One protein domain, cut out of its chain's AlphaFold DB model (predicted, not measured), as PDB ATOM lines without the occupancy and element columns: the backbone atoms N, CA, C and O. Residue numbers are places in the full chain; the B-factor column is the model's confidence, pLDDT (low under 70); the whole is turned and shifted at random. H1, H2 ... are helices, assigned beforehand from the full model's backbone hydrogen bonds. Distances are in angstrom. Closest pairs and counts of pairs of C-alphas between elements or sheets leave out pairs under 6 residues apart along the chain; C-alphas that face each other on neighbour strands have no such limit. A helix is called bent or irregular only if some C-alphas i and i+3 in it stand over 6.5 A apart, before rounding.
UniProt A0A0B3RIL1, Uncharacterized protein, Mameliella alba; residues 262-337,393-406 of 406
ATOM      1  N   PRO A 262     242.969 200.489 217.979       71.25
ATOM      2  CA  PRO A 262     242.858 201.937 217.810       71.25
ATOM      3  C   PRO A 262     241.677 202.575 218.550       71.25
ATOM      4  O   PRO A 262     241.855 203.633 219.142       71.25
ATOM      5  N   GLN A 263     240.504 201.931 218.596       72.81
ATOM      6  CA  GLN A 263     239.321 202.495 219.259       72.81
ATOM      7  C   GLN A 263     239.419 202.451 220.797       72.81
ATOM      8  O   GLN A 263     238.980 203.385 221.476       72.81
ATOM      9  N   PHE A 264     240.052 201.416 221.362       72.69
ATOM     10  CA  PHE A 264     240.360 201.381 222.796       72.69
ATOM     11  C   PHE A 264     241.448 202.404 223.136       72.69
ATOM     12  O   PHE A 264     241.275 203.189 224.064       72.69
ATOM     13  N   GLN A 265     242.511 202.484 222.329       72.31
ATOM     14  CA  GLN A 265     243.580 203.478 222.472       72.31
ATOM     15  C   GLN A 265     243.059 204.921 222.356       72.31
ATOM     16  O   GLN A 265     243.453 205.776 223.147       72.31
ATOM     17  N   GLN A 266     242.136 205.218 221.438       69.06
ATOM     18  CA  GLN A 266     241.459 206.520 221.360       69.06
ATOM     19  C   GLN A 266     240.675 206.828 222.644       69.06
ATOM     20  O   GLN A 266     240.775 207.935 223.167       69.06
ATOM     21  N   THR A 267     239.950 205.847 223.190       73.12
ATOM     22  CA  THR A 267     239.154 206.006 224.423       73.12
ATOM     23  C   THR A 267     240.043 206.207 225.659       73.12
ATOM     24  O   THR A 267     239.803 207.115 226.452       73.12
ATOM     25  N   GLN A 268     241.122 205.430 225.773       72.44
ATOM     26  CA  GLN A 268     242.199 205.581 226.761       72.44
ATOM     27  C   GLN A 268     242.804 206.992 226.730       72.44
ATOM     28  O   GLN A 268     242.778 207.715 227.727       72.44
ATOM     29  N   ASN A 269     243.281 207.429 225.558       73.69
ATOM     30  CA  ASN A 269     243.855 208.765 225.392       73.69
ATOM     31  C   ASN A 269     242.821 209.867 225.679       73.69
ATOM     32  O   ASN A 269     243.161 210.870 226.305       73.69
ATOM     33  N   ALA A 270     241.553 209.673 225.307       69.81
ATOM     34  CA  ALA A 270     240.462 210.585 225.642       69.81
ATOM     35  C   ALA A 270     240.260 210.751 227.147       69.81
ATOM     36  O   ALA A 270     240.207 211.883 227.636       69.81
ATOM     37  N   GLN A 271     240.223 209.648 227.892       75.19
ATOM     38  CA  GLN A 271     240.063 209.693 229.339       75.19
ATOM     39  C   GLN A 271     241.317 210.254 230.035       75.19
ATOM     40  O   GLN A 271     241.194 211.055 230.961       75.19
ATOM     41  N   ALA A 272     242.521 209.948 229.541       75.50
ATOM     42  CA  ALA A 272     243.775 210.522 230.036       75.50
ATOM     43  C   ALA A 272     243.864 212.046 229.813       75.50
ATOM     44  O   ALA A 272     244.146 212.795 230.753       75.50
ATOM     45  N   HIS A 273     243.566 212.531 228.602       75.56
ATOM     46  CA  HIS A 273     243.536 213.965 228.293       75.56
ATOM     47  C   HIS A 273     242.431 214.702 229.063       75.56
ATOM     48  O   HIS A 273     242.661 215.813 229.544       75.56
ATOM     49  N   PHE A 274     241.259 214.087 229.246       80.88
ATOM     50  CA  PHE A 274     240.198 214.644 230.085       80.88
ATOM     51  C   PHE A 274     240.615 214.744 231.554       80.88
ATOM     52  O   PHE A 274     240.468 215.803 232.160       80.88
ATOM     53  N   ASN A 275     241.213 213.690 232.111       82.00
ATOM     54  CA  ASN A 275     241.732 213.701 233.475       82.00
ATOM     55  C   ASN A 275     242.820 214.773 233.659       82.00
ATOM     56  O   ASN A 275     242.821 215.463 234.679       82.00
ATOM     57  N   ALA A 276     243.695 214.980 232.670       84.19
ATOM     58  CA  ALA A 276     244.677 216.066 232.680       84.19
ATOM     59  C   ALA A 276     244.028 217.464 232.598       84.19
ATOM     60  O   ALA A 276     244.477 218.389 233.270       84.19
ATOM     61  N   PHE A 277     242.951 217.617 231.821       84.62
ATOM     62  CA  PHE A 277     242.174 218.856 231.708       84.62
ATOM     63  C   PHE A 277     241.409 219.189 233.000       84.62
ATOM     64  O   PHE A 277     241.426 220.338 233.440       84.62
ATOM     65  N   VAL A 278     240.758 218.207 233.634       84.69
ATOM     66  CA  VAL A 278     240.004 218.387 234.889       84.69
ATOM     67  C   VAL A 278     240.940 218.703 236.057       84.69
ATOM     68  O   VAL A 278     240.674 219.632 236.820       84.69
ATOM     69  N   ASN A 279     242.058 217.979 236.160       84.69
ATOM     70  CA  ASN A 279     243.061 218.156 237.214       84.69
ATOM     71  C   ASN A 279     244.134 219.210 236.868       84.69
ATOM     72  O   ASN A 279     245.169 219.271 237.529       84.69
ATOM     73  N   GLU A 280     243.910 220.049 235.849       88.56
ATOM     74  CA  GLU A 280     244.836 221.112 235.448       88.56
ATOM     75  C   GLU A 280     245.068 222.090 236.618       88.56
ATOM     76  O   GLU A 280     244.122 222.675 237.151       88.56
ATOM     77  N   VAL A 281     246.327 222.282 237.027       89.19
ATOM     78  CA  VAL A 281     246.722 223.169 238.138       89.19
ATOM     79  C   VAL A 281     247.271 224.486 237.594       89.19
ATOM     80  O   VAL A 281     248.142 224.499 236.724       89.19
ATOM     81  N   ASP A 282     246.806 225.607 238.146       86.38
ATOM     82  CA  ASP A 282     247.389 226.924 237.888       86.38
ATOM     83  C   ASP A 282     248.789 227.006 238.518       86.38
ATOM     84  O   ASP A 282     248.948 227.051 239.741       86.38
ATOM     85  N   GLN A 283     249.812 227.061 237.663       85.06
ATOM     86  CA  GLN A 283     251.228 227.110 238.044       85.06
ATOM     87  C   GLN A 283     251.593 228.308 238.941       85.06
ATOM     88  O   GLN A 283     252.620 228.269 239.615       85.06
ATOM     89  N   SER A 284     250.778 229.371 238.960       84.94
ATOM     90  CA  SER A 284     251.022 230.575 239.764       84.94
ATOM     91  C   SER A 284     250.413 230.527 241.170       84.94
ATOM     92  O   SER A 284     250.903 231.215 242.066       84.94
ATOM     93  N   THR A 285     249.377 229.706 241.388       84.31
ATOM     94  CA  THR A 285     248.668 229.593 242.678       84.31
ATOM     95  C   THR A 285     248.746 228.204 243.314       84.31
ATOM     96  O   THR A 285     248.428 228.056 244.495       84.31
ATOM     97  N   GLY A 286     249.157 227.179 242.559       82.88
ATOM     98  CA  GLY A 286     249.169 225.783 243.003       82.88
ATOM     99  C   GLY A 286     247.773 225.196 243.240       82.88
ATOM    100  O   GLY A 286     247.658 224.139 243.853       82.88
ATOM    101  N   GLN A 287     246.714 225.882 242.801       86.12
ATOM    102  CA  GLN A 287     245.328 225.438 242.945       86.12
ATOM    103  C   GLN A 287     244.829 224.765 241.659       86.12
ATOM    104  O   GLN A 287     245.255 225.153 240.567       86.12
ATOM    105  N   PRO A 288     243.880 223.813 241.746       86.44
ATOM    106  CA  PRO A 288     243.147 223.356 240.572       86.44
ATOM    107  C   PRO A 288     242.525 224.557 239.852       86.44
ATOM    108  O   PRO A 288     241.877 225.395 240.478       86.44
ATOM    109  N   LYS A 289     242.689 224.625 238.532       87.31
ATOM    110  CA  LYS A 289     242.086 225.641 237.655       87.31
ATOM    111  C   LYS A 289     240.560 225.484 237.582       87.31
ATOM    112  O   LYS A 289     239.835 226.453 237.359       87.31
ATOM    113  N   ARG A 290     240.064 224.259 237.813       88.50
ATOM    114  CA  ARG A 290     238.649 223.863 237.699       88.50
ATOM    115  C   ARG A 290     238.076 223.295 239.013       88.50
ATOM    116  O   ARG A 290     237.507 222.206 239.006       88.50
ATOM    117  N   PRO A 291     238.180 223.990 240.164       87.19
ATOM    118  CA  PRO A 291     237.878 223.401 241.476       87.19
ATOM    119  C   PRO A 291     236.392 223.058 241.689       87.19
ATOM    120  O   PRO A 291     236.053 222.388 242.658       87.19
ATOM    121  N   LEU A 292     235.501 223.517 240.801       87.56
ATOM    122  CA  LEU A 292     234.072 223.192 240.808       87.56
ATOM    123  C   LEU A 292     233.675 222.228 239.675       87.56
ATOM    124  O   LEU A 292     232.489 222.081 239.405       87.56
ATOM    125  N   PHE A 293     234.624 221.595 238.973       87.06
ATOM    126  CA  PHE A 293     234.294 220.786 237.794       87.06
ATOM    127  C   PHE A 293     233.339 219.634 238.137       87.06
ATOM    128  O   PHE A 293     232.238 219.582 237.603       87.06
ATOM    129  N   ALA A 294     233.701 218.785 239.105       85.94
ATOM    130  CA  ALA A 294     232.889 217.636 239.521       85.94
ATOM    131  C   ALA A 294     231.519 218.015 240.128       85.94
ATOM    132  O   ALA A 294     230.594 217.212 240.122       85.94
ATOM    133  N   THR A 295     231.347 219.239 240.647       89.06
ATOM    134  CA  THR A 295     230.044 219.706 241.165       89.06
ATOM    135  C   THR A 295     229.172 220.370 240.099       89.06
ATOM    136  O   THR A 295     227.966 220.516 240.301       89.06
ATOM    137  N   LEU A 296     229.758 220.753 238.960       87.62
ATOM    138  CA  LEU A 296     229.074 221.376 237.824       87.62
ATOM    139  C   LEU A 296     228.969 220.454 236.602       87.62
ATOM    140  O   LEU A 296     228.267 220.799 235.654       87.62
ATOM    141  N   GLU A 297     229.604 219.283 236.628       87.19
ATOM    142  CA  GLU A 297     229.657 218.302 235.539       87.19
ATOM    143  C   GLU A 297     228.297 218.048 234.856       87.19
ATOM    144  O   GLU A 297     228.238 218.203 233.636       87.19
ATOM    145  N   PRO A 298     227.165 217.807 235.557       86.38
ATOM    146  CA  PRO A 298     225.874 217.615 234.886       86.38
ATOM    147  C   PRO A 298     225.410 218.830 234.062       86.38
ATOM    148  O   PRO A 298     224.728 218.675 233.049       86.38
ATOM    149  N   GLN A 299     225.787 220.045 234.477       85.31
ATOM    150  CA  GLN A 299     225.476 221.293 233.772       85.31
ATOM    151  C   GLN A 299     226.430 221.514 232.590       85.31
ATOM    152  O   GLN A 299     225.991 221.923 231.516       85.31
ATOM    153  N   ILE A 300     227.716 221.187 232.767       86.31
ATOM    154  CA  ILE A 300     228.741 221.237 231.714       86.31
ATOM    155  C   ILE A 300     228.377 220.260 230.589       86.31
ATOM    156  O   ILE A 300     228.320 220.663 229.430       86.31
ATOM    157  N   THR A 301     228.037 219.012 230.923       86.38
ATOM    158  CA  THR A 301     227.622 217.972 229.969       86.38
ATOM    159  C   THR A 301     226.334 218.348 229.235       86.38
ATOM    160  O   THR A 301     226.242 218.157 228.022       86.38
ATOM    161  N   ALA A 302     225.353 218.944 229.924       84.38
ATOM    162  CA  ALA A 302     224.136 219.443 229.281       84.38
ATOM    163  C   ALA A 302     224.434 220.571 228.272       84.38
ATOM    164  O   ALA A 302     223.970 220.510 227.131       84.38
ATOM    165  N   ALA A 303     225.247 221.560 228.657       85.50
ATOM    166  CA  ALA A 303     225.634 222.672 227.788       85.50
ATOM    167  C   ALA A 303     226.514 222.223 226.604       85.50
ATOM    168  O   ALA A 303     226.312 222.682 225.479       85.50
ATOM    169  N   ALA A 304     227.439 221.284 226.823       85.88
ATOM    170  CA  ALA A 304     228.266 220.689 225.775       85.88
ATOM    171  C   ALA A 304     227.413 219.899 224.770       85.88
ATOM    172  O   ALA A 304     227.566 220.074 223.561       85.88
ATOM    173  N   ARG A 305     226.448 219.101 225.248       84.56
ATOM    174  CA  ARG A 305     225.493 218.373 224.395       84.56
ATOM    175  C   ARG A 305     224.605 219.328 223.585       84.56
ATOM    176  O   ARG A 305     224.364 219.064 222.407       84.56
ATOM    177  N   GLU A 306     224.166 220.452 224.156       85.69
ATOM    178  CA  GLU A 306     223.421 221.474 223.404       85.69
ATOM    179  C   GLU A 306     224.298 222.161 222.340       85.69
ATOM    180  O   GLU A 306     223.872 222.340 221.196       85.69
ATOM    181  N   LEU A 307     225.545 222.508 222.676       83.25
ATOM    182  CA  LEU A 307     226.494 223.107 221.735       83.25
ATOM    183  C   LEU A 307     226.852 222.143 220.588       83.25
ATOM    184  O   LEU A 307     226.914 222.574 219.436       83.25
ATOM    185  N   ALA A 308     226.982 220.843 220.867       84.56
ATOM    186  CA  ALA A 308     227.221 219.809 219.861       84.56
ATOM    187  C   ALA A 308     226.029 219.694 218.898       84.56
ATOM    188  O   ALA A 308     226.202 219.707 217.680       84.56
ATOM    189  N   GLN A 309     224.797 219.681 219.424       84.25
ATOM    190  CA  GLN A 309     223.575 219.695 218.609       84.25
ATOM    191  C   GLN A 309     223.484 220.954 217.733       84.25
ATOM    192  O   GLN A 309     223.200 220.850 216.539       84.25
ATOM    193  N   ARG A 310     223.809 222.136 218.279       83.62
ATOM    194  CA  ARG A 310     223.894 223.402 217.520       83.62
ATOM    195  C   ARG A 310     224.960 223.370 216.412       83.62
ATOM    196  O   ARG A 310     224.798 224.063 215.412       83.62
ATOM    197  N   ARG A 311     226.018 222.566 216.569       83.00
ATOM    198  CA  ARG A 311     227.086 222.325 215.579       83.00
ATOM    199  C   ARG A 311     226.820 221.133 214.645       83.00
ATOM    200  O   ARG A 311     227.698 220.754 213.877       83.00
ATOM    201  N   GLY A 312     225.611 220.566 214.665       73.69
ATOM    202  CA  GLY A 312     225.188 219.502 213.747       73.69
ATOM    203  C   GLY A 312     225.343 218.072 214.276       73.69
ATOM    204  O   GLY A 312     225.148 217.132 213.513       73.69
ATOM    205  N   GLY A 313     225.668 217.887 215.560       66.19
ATOM    206  CA  GLY A 313     225.673 216.576 216.221       66.19
ATOM    207  C   GLY A 313     226.802 215.632 215.796       66.19
ATOM    208  O   GLY A 313     226.694 214.429 216.004       66.19
ATOM    209  N   GLN A 314     227.872 216.152 215.189       62.09
ATOM    210  CA  GLN A 314     229.072 215.369 214.880       62.09
ATOM    211  C   GLN A 314     229.818 215.001 216.183       62.09
ATOM    212  O   GLN A 314     229.992 215.885 217.034       62.09
ATOM    213  N   PRO A 315     230.313 213.757 216.340       57.00
ATOM    214  CA  PRO A 315     231.337 213.436 217.338       57.00
ATOM    215  C   PRO A 315     232.533 214.390 217.205       57.00
ATOM    216  O   PRO A 315     232.847 214.831 216.100       57.00
ATOM    217  N   GLY A 316     233.163 214.770 218.320       61.84
ATOM    218  CA  GLY A 316     234.290 215.714 218.311       61.84
ATOM    219  C   GLY A 316     233.946 217.180 218.025       61.84
ATOM    220  O   GLY A 316     234.839 218.020 218.015       61.84
ATOM    221  N   SER A 317     232.670 217.547 217.844       67.00
ATOM    222  CA  SER A 317     232.265 218.945 217.587       67.00
ATOM    223  C   SER A 317     232.407 219.907 218.784       67.00
ATOM    224  O   SER A 317     231.997 221.065 218.682       67.00
ATOM    225  N   ILE A 318     232.984 219.454 219.901       76.88
ATOM    226  CA  ILE A 318     233.234 220.193 221.147       76.88
ATOM    227  C   ILE A 318     234.717 220.083 221.478       76.88
ATOM    228  O   ILE A 318     235.231 218.971 221.565       76.88
ATOM    229  N   THR A 319     235.393 221.212 221.703       80.44
ATOM    230  CA  THR A 319     236.810 221.233 222.091       80.44
ATOM    231  C   THR A 319     237.011 221.350 223.602       80.44
ATOM    232  O   THR A 319     236.106 221.733 224.346       80.44
ATOM    233  N   PHE A 320     238.233 221.089 224.080       82.12
ATOM    234  CA  PHE A 320     238.617 221.435 225.453       82.12
ATOM    235  C   PHE A 320     238.475 222.945 225.728       82.12
ATOM    236  O   PHE A 320     238.143 223.333 226.845       82.12
ATOM    237  N   GLU A 321     238.641 223.803 224.715       84.69
ATOM    238  CA  GLU A 321     238.409 225.250 224.830       84.69
ATOM    239  C   GLU A 321     236.915 225.581 224.994       84.69
ATOM    240  O   GLU A 321     236.567 226.450 225.792       84.69
ATOM    241  N   ASP A 322     236.020 224.856 224.308       85.19
ATOM    242  CA  ASP A 322     234.571 224.962 224.524       85.19
ATOM    243  C   ASP A 322     234.183 224.511 225.936       85.19
ATOM    244  O   ASP A 322     233.388 225.181 226.594       85.19
ATOM    245  N   LEU A 323     234.759 223.409 226.433       86.50
ATOM    246  CA  LEU A 323     234.542 222.946 227.809       86.50
ATOM    247  C   LEU A 323     235.056 223.968 228.840       86.50
ATOM    248  O   LEU A 323     234.399 224.186 229.859       86.50
ATOM    249  N   ASP A 324     236.183 224.639 228.571       88.31
ATOM    250  CA  ASP A 324     236.703 225.727 229.410       88.31
ATOM    251  C   ASP A 324     235.765 226.951 229.369       88.31
ATOM    252  O   ASP A 324     235.413 227.516 230.407       88.31
ATOM    253  N   ALA A 325     235.277 227.333 228.185       88.00
ATOM    254  CA  ALA A 325     234.322 228.428 228.013       88.00
ATOM    255  C   ALA A 325     232.973 228.149 228.705       88.00
ATOM    256  O   ALA A 325     232.428 229.036 229.364       88.00
ATOM    257  N   ILE A 326     232.464 226.915 228.615       90.00
ATOM    258  CA  ILE A 326     231.252 226.450 229.306       90.00
ATOM    259  C   ILE A 326     231.454 226.489 230.825       90.00
ATOM    260  O   ILE A 326     230.648 227.098 231.530       90.00
ATOM    261  N   TYR A 327     232.548 225.908 231.333       91.31
ATOM    262  CA  TYR A 327     232.874 225.908 232.762       91.31
ATOM    263  C   TYR A 327     232.950 227.335 233.325       91.31
ATOM    264  O   TYR A 327     232.271 227.663 234.301       91.31
ATOM    265  N   ASN A 328     233.713 228.220 232.675       90.19
ATOM    266  CA  ASN A 328     233.825 229.615 233.097       90.19
ATOM    267  C   ASN A 328     232.503 230.382 232.948       90.19
ATOM    268  O   ASN A 328     232.220 231.251 233.770       90.19
ATOM    269  N   GLY A 329     231.680 230.068 231.944       88.62
ATOM    270  CA  GLY A 329     230.336 230.625 231.792       88.62
ATOM    271  C   GLY A 329     229.453 230.314 233.002       88.62
ATOM    272  O   GLY A 329     228.966 231.235 233.658       88.62
ATOM    273  N   ILE A 330     229.335 229.030 233.356       88.44
ATOM    274  CA  ILE A 330     228.526 228.549 234.487       88.44
ATOM    275  C   ILE A 330     229.045 229.120 235.820       88.44
ATOM    276  O   ILE A 330     228.270 229.647 236.619       88.44
ATOM    277  N   VAL A 331     230.364 229.099 236.054       88.69
ATOM    278  CA  VAL A 331     230.970 229.659 237.279       88.69
ATOM    279  C   VAL A 331     230.732 231.170 237.402       88.69
ATOM    280  O   VAL A 331     230.473 231.665 238.503       88.69
ATOM    281  N   ASN A 332     230.788 231.916 236.294       86.75
ATOM    282  CA  ASN A 332     230.488 233.347 236.295       86.75
ATOM    283  C   ASN A 332     228.988 233.636 236.446       86.75
ATOM    284  O   ASN A 332     228.644 234.626 237.089       86.75
ATOM    285  N   GLU A 333     228.098 232.781 235.935       85.62
ATOM    286  CA  GLU A 333     226.657 232.903 236.174       85.62
ATOM    287  C   GLU A 333     226.314 232.673 237.652       85.62
ATOM    288  O   GLU A 333     225.680 233.531 238.262       85.62
ATOM    289  N   ILE A 334     226.809 231.595 238.270       81.88
ATOM    290  CA  ILE A 334     226.604 231.307 239.704       81.88
ATOM    291  C   ILE A 334     227.093 232.476 240.573       81.88
ATOM    292  O   ILE A 334     226.385 232.935 241.476       81.88
ATOM    293  N   ARG A 335     228.278 233.016 240.258       78.94
ATOM    294  CA  ARG A 335     228.851 234.197 240.923       78.94
ATOM    295  C   ARG A 335     228.012 235.461 240.682       78.94
ATOM    296  O   ARG A 335     227.814 236.249 241.604       78.94
ATOM    297  N   GLY A 336     227.507 235.653 239.462       71.12
ATOM    298  CA  GLY A 336     226.697 236.804 239.052       71.12
ATOM    299  C   GLY A 336     225.273 236.806 239.619       71.12
ATOM    300  O   GLY A 336     224.730 237.873 239.895       71.12
ATOM    301  N   GLN A 337     224.691 235.630 239.870       63.03
ATOM    302  CA  GLN A 337     223.392 235.472 240.536       63.03
ATOM    303  C   GLN A 337     223.462 235.678 242.067       63.03
ATOM    304  O   GLN A 337     222.451 235.554 242.755       63.03
ATOM    305  N   ASN A 393     233.103 210.630 228.106       48.78
ATOM    306  CA  ASN A 393     234.136 209.901 227.372       48.78
ATOM    307  C   ASN A 393     233.783 209.674 225.884       48.78
ATOM    308  O   ASN A 393     234.684 209.771 225.051       48.78
ATOM    309  N   SER A 394     232.511 209.448 225.510       56.22
ATOM    310  CA  SER A 394     232.136 209.242 224.093       56.22
ATOM    311  C   SER A 394     232.250 210.535 223.274       56.22
ATOM    312  O   SER A 394     232.731 210.530 222.139       56.22
ATOM    313  N   LEU A 395     231.896 211.674 223.880       55.31
ATOM    314  CA  LEU A 395     232.035 213.001 223.275       55.31
ATOM    315  C   LEU A 395     233.507 213.423 223.128       55.31
ATOM    316  O   LEU A 395     233.856 214.084 222.149       55.31
ATOM    317  N   ILE A 396     234.362 213.026 224.078       54.56
ATOM    318  CA  ILE A 396     235.796 213.359 224.105       54.56
ATOM    319  C   ILE A 396     236.617 212.409 223.215       54.56
ATOM    320  O   ILE A 396     237.615 212.839 222.639       54.56
ATOM    321  N   GLY A 397     236.172 211.166 222.998       52.12
ATOM    322  CA  GLY A 397     236.786 210.247 222.030       52.12
ATOM    323  C   GLY A 397     236.928 210.868 220.635       52.12
ATOM    324  O   GLY A 397     238.006 210.851 220.050       52.12
ATOM    325  N   GLY A 398     235.872 211.525 220.142       56.31
ATOM    326  CA  GLY A 398     235.901 212.209 218.844       56.31
ATOM    327  C   GLY A 398     236.707 213.518 218.800       56.31
ATOM    328  O   GLY A 398     236.984 214.015 217.712       56.31
ATOM    329  N   LEU A 399     237.069 214.105 219.947       47.25
ATOM    330  CA  LEU A 399     237.799 215.382 220.018       47.25
ATOM    331  C   LEU A 399     239.285 215.211 219.647       47.25
ATOM    332  O   LEU A 399     239.864 216.060 218.970       47.25
ATOM    333  N   ILE A 400     239.911 214.107 220.052       53.38
ATOM    334  CA  ILE A 400     241.372 213.953 219.961       53.38
ATOM    335  C   ILE A 400     241.872 213.581 218.561       53.38
ATOM    336  O   ILE A 400     242.928 214.072 218.159       53.38
ATOM    337  N   ASP A 401     241.078 212.861 217.762       50.34
ATOM    338  CA  ASP A 401     241.391 212.614 216.345       50.34
ATOM    339  C   ASP A 401     241.614 213.919 215.559       50.34
ATOM    340  O   ASP A 401     242.471 213.977 214.676       50.34
ATOM    341  N   GLN A 402     240.899 214.995 215.907       49.81
ATOM    342  CA  GLN A 402     241.026 216.293 215.238       49.81
ATOM    343  C   GLN A 402     242.256 217.106 215.692       49.81
ATOM    344  O   GLN A 402     242.661 218.023 214.982       49.81
ATOM    345  N   GLN A 403     242.880 216.776 216.831       46.97
ATOM    346  CA  GLN A 403     244.125 217.422 217.286       46.97
ATOM    347  C   GLN A 403     245.396 216.635 216.928       46.97
ATOM    348  O   GLN A 403     246.476 217.217 216.915       46.97
ATOM    349  N   LEU A 404     245.281 215.343 216.595       41.00
ATOM    350  CA  LEU A 404     246.406 214.500 216.158       41.00
ATOM    351  C   LEU A 404     246.579 214.419 214.628       41.00
ATOM    352  O   LEU A 404     247.534 213.802 214.159       41.00
ATOM    353  N   THR A 405     245.683 215.033 213.845       40.19
ATOM    354  CA  THR A 405     245.700 214.994 212.364       40.19
ATOM    355  C   THR A 405     245.779 216.374 211.683       40.19
ATOM    356  O   THR A 405     245.587 216.462 210.468       40.19
ATOM    357  N   GLY A 406     246.065 217.440 212.448       36.31
ATOM    358  CA  GLY A 406     246.176 218.836 211.983       36.31
ATOM    359  C   GLY A 406     247.605 219.338 211.793       36.31
ATOM    360  O   GLY A 406     248.450 219.030 212.660       36.31
TER     361      GLY A 406
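What this domain is: This is residues 262 to 337 and 393 to 406 of the 406 residues of an uncharacterized protein of Mameliella alba (UniProt A0A0B3RIL1). What shape appears? Two crossed helix pairs sit side by side: H1 crossed by short H4, then H2 and H3 as an X, with residues 332 to 337 sticking out. What builds it? The printed part has 90 residues with four named helices, H1 to H4 in order, and is all helix; it is compact, radius of gyration of the C-alphas 13.8 A, spans 41 by 31 by 22 A.

How they stand to each other: What touches? H1, residues 262 to 278, touches H4, residues 393 to 400, about perpendicular at 86 degrees; the closest C-alphas, Ala 270 and Gly 397, are 5.2 A apart. H2, residues 293 to 310, touches H3, residues 320 to 336, at a steep tilt of 62 degrees, opposite ways; the closest C-alphas, Ile 300 and Ile 326, are 6.3 A apart. Which backbones are complete? Every O i to N i+4 pair is within hydrogen-bond range in H1 and H3, 12 of 14 in H2, and 1 of 4 in H4, beside 2 of 5 O i to N i+3 pairs.

Where its parts are: Where are the ends? H1, 23.9 A long, begins at C-alpha 262 (242.858, 201.937, 217.810); H4, 11.1 A, ends at C-alpha 400 (241.372, 213.953, 219.961). What of the others? H2, 22.9 A, is irregular, C-alphas 295 and 298 being 7.8 A apart; H3 measures 23.7 A.

The domain as a whole: Is anything missing? Residues 338 to 392 are cut out, with 30.7 A between C-alphas 337 and 393. Which link is long? H1 to H2, 14 residues. Where is confidence low? Among residues under 70 are 313 to 317 and 393 to 406.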